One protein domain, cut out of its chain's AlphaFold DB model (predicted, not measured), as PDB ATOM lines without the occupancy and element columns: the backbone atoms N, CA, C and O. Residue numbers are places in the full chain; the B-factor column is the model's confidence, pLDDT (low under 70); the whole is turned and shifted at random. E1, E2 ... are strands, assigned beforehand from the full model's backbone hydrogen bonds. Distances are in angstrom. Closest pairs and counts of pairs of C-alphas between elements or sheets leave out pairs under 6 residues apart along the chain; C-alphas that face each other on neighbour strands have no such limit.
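AT A GLANCE: This is residues 4 to 51 of the 281 residues of the protein "RPA43_OB domain-containing protein" of Pycnoporus cinnabarinus (UniProt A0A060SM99). With little regular structure, this is a long bent ribbon: strands E1 and E2 make a hairpin, a long loop, residues 26 to 42, extends one end, and residues 4 to 14 coil at the other. The printed part has 48 residues, two antiparallel named strands, E1 then E2, and no named helix; the class is all strand, with 19 residues in named elements. It is loose, radius of gyration of the C-alphas 13.6 A, spanning 38 by 21 by 15 A.

HOW THE PARTS SIT: Look first at residues 9 to 10, paired antiparallel with residues 15 to 16 of E1, residues 15 to 25. E1 bends by 81 degrees at residue 18. In the hairpin with E2, residues 43 to 50, N 16 and O 50 are within hydrogen-bond range at 2.9 A.

IN THESE COORDINATES: Find C-alpha 15 at (175.006, 158.710, 159.380); E1 runs 23.7 A from there. E2 runs 21.4 A to C-alpha 50 at (180.255, 157.781, 158.826).

THE WHOLE: The farthest C-alphas, Asp 35 and Ser 51, are 39.1 A apart. The E1 to E2 link is long, 17 residues. The printed part has no cut; no printed residue is under 70 in pLDDT.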
ATOM      1  N   SER A   4     176.848 163.097 173.578       90.94
ATOM      2  CA  SER A   4     175.773 162.107 173.492       90.94
ATOM      3  C   SER A   4     175.315 161.830 172.056       90.94
ATOM      4  O   SER A   4     174.438 161.002 171.864       90.94
ATOM      5  N   MET A   5     175.860 162.490 171.039       91.00
ATOM      6  CA  MET A   5     175.617 162.130 169.637       91.00
ATOM      7  C   MET A   5     176.698 161.186 169.094       91.00
ATOM      8  O   MET A   5     176.485 160.566 168.057       91.00
ATOM      9  N   LEU A   6     177.837 161.053 169.785       94.44
ATOM     10  CA  LEU A   6     178.946 160.209 169.344       94.44
ATOM     11  C   LEU A   6     178.535 158.736 169.289       94.44
ATOM     12  O   LEU A   6     177.841 158.237 170.173       94.44
ATOM     13  N   MET A   7     178.992 158.050 168.242       94.62
ATOM     14  CA  MET A   7     178.678 156.654 167.923       94.62
ATOM     15  C   MET A   7     177.179 156.357 167.782       94.62
ATOM     16  O   MET A   7     176.768 155.199 167.833       94.62
ATOM     17  N   ARG A   8     176.355 157.389 167.559       94.81
ATOM     18  CA  ARG A   8     174.918 157.256 167.306       94.81
ATOM     19  C   ARG A   8     174.565 157.725 165.904       94.81
ATOM     20  O   ARG A   8     175.149 158.675 165.379       94.81
ATOM     21  N   TYR A   9     173.605 157.039 165.295       95.50
ATOM     22  CA  TYR A   9     173.022 157.417 164.019       95.50
ATOM     23  C   TYR A   9     172.099 158.619 164.212       95.50
ATOM     24  O   TYR A   9     171.116 158.549 164.951       95.50
ATOM     25  N   ILE A  10     172.405 159.716 163.524       94.62
ATOM     26  CA  ILE A  10     171.614 160.944 163.557       94.62
ATOM     27  C   ILE A  10     170.917 161.102 162.201       94.62
ATOM     28  O   ILE A  10     171.594 161.379 161.210       94.62
ATOM     29  N   PRO A  11     169.573 160.989 162.125       93.69
ATOM     30  CA  PRO A  11     168.843 161.087 160.858       93.69
ATOM     31  C   PRO A  11     169.095 162.392 160.098       93.69
ATOM     32  O   PRO A  11     169.239 162.374 158.880       93.69
ATOM     33  N   ALA A  12     169.229 163.511 160.817       92.75
ATOM     34  CA  ALA A  12     169.518 164.818 160.222       92.75
ATOM     35  C   ALA A  12     170.898 164.894 159.540       92.75
ATOM     36  O   ALA A  12     171.088 165.718 158.652       92.75
ATOM     37  N   LEU A  13     171.843 164.040 159.948       92.12
ATOM     38  CA  LEU A  13     173.189 163.943 159.372       92.12
ATOM     39  C   LEU A  13     173.355 162.707 158.473       92.12
ATOM     40  O   LEU A  13     174.429 162.513 157.912       92.12
ATOM     41  N   GLN A  14     172.310 161.877 158.345       93.38
ATOM     42  CA  GLN A  14     172.276 160.660 157.524       93.38
ATOM     43  C   GLN A  14     173.463 159.712 157.773       93.38
ATOM     44  O   GLN A  14     174.024 159.125 156.845       93.38
ATOM     45  N   GLY A  15     173.877 159.564 159.032       95.12
ATOM     46  CA  GLY A  15     175.006 158.710 159.380       95.12
ATOM     47  C   GLY A  15     175.331 158.693 160.868       95.12
ATOM     48  O   GLY A  15     174.643 159.308 161.686       95.12
ATOM     49  N   VAL A  16     176.391 157.961 161.211       96.56
ATOM     50  CA  VAL A  16     176.889 157.822 162.582       96.56
ATOM     51  C   VAL A  16     177.938 158.890 162.867       96.56
ATOM     52  O   VAL A  16     178.944 158.971 162.162       96.56
ATOM     53  N   VAL A  17     177.731 159.704 163.901       96.25
ATOM     54  CA  VAL A  17     178.696 160.752 164.273       96.25
ATOM     55  C   VAL A  17     179.904 160.117 164.959       96.25
ATOM     56  O   VAL A  17     179.769 159.480 165.999       96.25
ATOM     57  N   LEU A  18     181.093 160.300 164.392       95.75
ATOM     58  CA  LEU A  18     182.348 159.766 164.930       95.75
ATOM     59  C   LEU A  18     183.058 160.764 165.839       95.75
ATOM     60  O   LEU A  18     183.660 160.384 166.839       95.75
ATOM     61  N   ALA A  19     183.009 162.039 165.464       95.56
ATOM     62  CA  ALA A  19     183.654 163.125 166.178       95.56
ATOM     63  C   ALA A  19     182.908 164.431 165.915       95.56
ATOM     64  O   ALA A  19     182.277 164.596 164.869       95.56
ATOM     65  N   HIS A  20     183.026 165.368 166.848       94.56
ATOM     66  CA  HIS A  20     182.639 166.758 166.653       94.56
ATOM     67  C   HIS A  20     183.804 167.667 167.054       94.56
ATOM     68  O   HIS A  20     184.609 167.308 167.913       94.56
ATOM     69  N   ASP A  21     183.927 168.806 166.385       95.06
ATOM     70  CA  ASP A  21     184.967 169.809 166.613       95.06
ATOM     71  C   ASP A  21     184.414 171.219 166.319       95.06
ATOM     72  O   ASP A  21     183.322 171.379 165.768       95.06
ATOM     73  N   ARG A  22     185.167 172.259 166.692       92.31
ATOM     74  CA  ARG A  22     184.881 173.674 166.401       92.31
ATOM     75  C   ARG A  22     183.487 174.118 166.846       92.31
ATOM     76  O   ARG A  22     182.784 174.816 166.119       92.31
ATOM     77  N   LEU A  23     183.112 173.759 168.072       92.81
ATOM     78  CA  LEU A  23     181.884 174.248 168.693       92.81
ATOM     79  C   LEU A  23     181.918 175.775 168.856       92.81
ATOM     80  O   LEU A  23     182.796 176.325 169.522       92.81
ATOM     81  N   GLN A  24     180.924 176.450 168.288       93.69
ATOM     82  CA  GLN A  24     180.758 177.897 168.346       93.69
ATOM     83  C   GLN A  24     179.302 178.263 168.621       93.69
ATOM     84  O   GLN A  24     178.374 177.684 168.057       93.69
ATOM     85  N   PHE A  25     179.092 179.268 169.467       93.50
ATOM     86  CA  PHE A  25     177.777 179.877 169.632       93.50
ATOM     87  C   PHE A  25     177.517 180.835 168.471       93.50
ATOM     88  O   PHE A  25     178.309 181.742 168.218       93.50
ATOM     89  N   LEU A  26     176.402 180.632 167.772       92.25
ATOM     90  CA  LEU A  26     175.965 181.523 166.698       92.25
ATOM     91  C   LEU A  26     175.353 182.806 167.263       92.25
ATOM     92  O   LEU A  26     175.516 183.886 166.696       92.25
ATOM     93  N   ASP A  27     174.688 182.685 168.411       91.62
ATOM     94  CA  ASP A  27     174.050 183.797 169.098       91.62
ATOM     95  C   ASP A  27     174.922 184.283 170.261       91.62
ATOM     96  O   ASP A  27     175.434 183.495 171.057       91.62
ATOM     97  N   LYS A  28     175.061 185.607 170.401       87.44
ATOM     98  CA  LYS A  28     175.764 186.227 171.542       87.44
ATOM     99  C   LYS A  28     174.929 186.244 172.824       87.44
ATOM    100  O   LYS A  28     175.465 186.495 173.898       87.44
ATOM    101  N   VAL A  29     173.620 186.042 172.698       90.19
ATOM    102  CA  VAL A  29     172.655 186.082 173.797       90.19
ATOM    103  C   VAL A  29     171.793 184.831 173.759       90.19
ATOM    104  O   VAL A  29     171.367 184.393 172.691       90.19
ATOM    105  N   ALA A  30     171.533 184.264 174.931       89.19
ATOM    106  CA  ALA A  30     170.616 183.149 175.070       89.19
ATOM    107  C   ALA A  30     169.171 183.648 175.132       89.19
ATOM    108  O   ALA A  30     168.884 184.659 175.771       89.19
ATOM    109  N   THR A  31     168.252 182.915 174.510       88.56
ATOM    110  CA  THR A  31     166.816 183.197 174.609       88.56
ATOM    111  C   THR A  31     166.193 182.282 175.652       88.56
ATOM    112  O   THR A  31     166.324 181.065 175.571       88.56
ATOM    113  N   ILE A  32     165.484 182.859 176.619       91.75
ATOM    114  CA  ILE A  32     164.643 182.111 177.558       91.75
ATOM    115  C   ILE A  32     163.213 182.177 177.022       91.75
ATOM    116  O   ILE A  32     162.711 183.262 176.725       91.75
ATOM    117  N   LYS A  33     162.575 181.019 176.826       88.44
ATOM    118  CA  LYS A  33     161.238 180.937 176.221       88.44
ATOM    119  C   LYS A  33     160.188 180.638 177.290       88.44
ATOM    120  O   LYS A  33     160.188 179.546 177.853       88.44
ATOM    121  N   ALA A  34     159.253 181.574 177.473       87.69
ATOM    122  CA  ALA A  34     158.159 181.477 178.445       87.69
ATOM    123  C   ALA A  34     158.686 181.183 179.866       87.69
ATOM    124  O   ALA A  34     159.644 181.823 180.291       87.69
ATOM    125  N   ASP A  35     158.094 180.213 180.564       88.94
ATOM    126  CA  ASP A  35     158.439 179.850 181.946       88.94
ATOM    127  C   ASP A  35     159.532 178.770 182.040       88.94
ATOM    128  O   ASP A  35     159.800 178.226 183.111       88.94
ATOM    129  N   CYS A  36     160.166 178.417 180.919       84.06
ATOM    130  CA  CYS A  36     161.231 177.423 180.902       84.06
ATOM    131  C   CYS A  36     162.532 178.044 181.437       84.06
ATOM    132  O   CYS A  36     163.050 178.958 180.798       84.06
ATOM    133  N   PRO A  37     163.128 177.553 182.542       89.25
ATOM    134  CA  PRO A  37     164.340 178.142 183.120       89.25
ATOM    135  C   PRO A  37     165.616 177.830 182.314       89.25
ATOM    136  O   PRO A  37     166.721 178.135 182.765       89.25
ATOM    137  N   PHE A  38     165.493 177.209 181.135       90.19
ATOM    138  CA  PHE A  38     166.621 176.836 180.288       90.19
ATOM    139  C   PHE A  38     166.906 177.891 179.213       90.19
ATOM    140  O   PHE A  38     166.028 178.330 178.469       90.19
ATOM    141  N   ALA A  39     168.182 178.258 179.116       89.81
ATOM    142  CA  ALA A  39     168.728 179.134 178.093       89.81
ATOM    143  C   ALA A  39     168.845 178.393 176.748       89.81
ATOM    144  O   ALA A  39     169.549 177.389 176.645       89.81
ATOM    145  N   ILE A  40     168.175 178.899 175.710       89.94
ATOM    146  CA  ILE A  40     168.236 178.361 174.346       89.94
ATOM    147  C   ILE A  40     169.235 179.191 173.537       89.94
ATOM    148  O   ILE A  40     169.037 180.393 173.345       89.94
ATOM    149  N   CYS A  41     170.282 178.541 173.031       90.88
ATOM    150  CA  CYS A  41     171.288 179.148 172.161       90.88
ATOM    151  C   CYS A  41     171.442 178.317 170.892       90.88
ATOM    152  O   CYS A  41     171.477 177.086 170.960       90.88
ATOM    153  N   LYS A  42     171.607 178.971 169.741       91.44
ATOM    154  CA  LYS A  42     172.028 178.270 168.527       91.44
ATOM    155  C   LYS A  42     173.535 178.061 168.553       91.44
ATOM    156  O   LYS A  42     174.300 178.974 168.870       91.44
ATOM    157  N   VAL A  43     173.950 176.860 168.182       92.75
ATOM    158  CA  VAL A  43     175.355 176.478 168.066       92.75
ATOM    159  C   VAL A  43     175.634 175.953 166.668       92.75
ATOM    160  O   VAL A  43     174.764 175.349 166.042       92.75
ATOM    161  N   ALA A  44     176.848 176.187 166.194       93.94
ATOM    162  CA  ALA A  44     177.425 175.516 165.044       93.94
ATOM    163  C   ALA A  44     178.606 174.675 165.523       93.94
ATOM    164  O   ALA A  44     179.314 175.053 166.456       93.94
ATOM    165  N   PHE A  45     178.789 173.522 164.904       93.81
ATOM    166  CA  PHE A  45     179.919 172.638 165.132       93.81
ATOM    167  C   PHE A  45     180.148 171.842 163.856       93.81
ATOM    168  O   PHE A  45     179.220 171.645 163.067       93.81
ATOM    169  N   ASP A  46     181.371 171.370 163.677       94.88
ATOM    170  CA  ASP A  46     181.710 170.482 162.582       94.88
ATOM    171  C   ASP A  46     181.674 169.041 163.076       94.88
ATOM    172  O   ASP A  46     182.160 168.735 164.164       94.88
ATOM    173  N   ALA A  47     181.076 168.154 162.287       94.88
ATOM    174  CA  ALA A  47     180.909 166.751 162.634       94.88
ATOM    175  C   ALA A  47     181.559 165.862 161.575       94.88
ATOM    176  O   ALA A  47     181.306 166.015 160.381       94.88
ATOM    177  N   THR A  48     182.349 164.889 162.019       96.56
ATOM    178  CA  THR A  48     182.811 163.794 161.166       96.56
ATOM    179  C   THR A  48     181.789 162.676 161.255       96.56
ATOM    180  O   THR A  48     181.564 162.130 162.336       96.56
ATOM    181  N   VAL A  49     181.168 162.330 160.129       96.44
ATOM    182  CA  VAL A  49     180.060 161.370 160.077       96.44
ATOM    183  C   VAL A  49     180.424 160.205 159.165       96.44
ATOM    184  O   VAL A  49     180.871 160.401 158.036       96.44
ATOM    185  N   TRP A  50     180.209 158.983 159.647       96.69
ATOM    186  CA  TRP A  50     180.255 157.781 158.826       96.69
ATOM    187  C   TRP A  50     178.887 157.556 158.178       96.69
ATOM    188  O   TRP A  50     177.903 157.279 158.866       96.69
ATOM    189  N   SER A  51     178.827 157.706 156.855       95.81
ATOM    190  CA  SER A  51     177.597 157.613 156.062       95.81
ATOM    191  C   SER A  51     177.781 156.590 154.931       95.81
ATOM    192  O   SER A  51     178.160 156.955 153.816       95.81
TER     193      SER A  51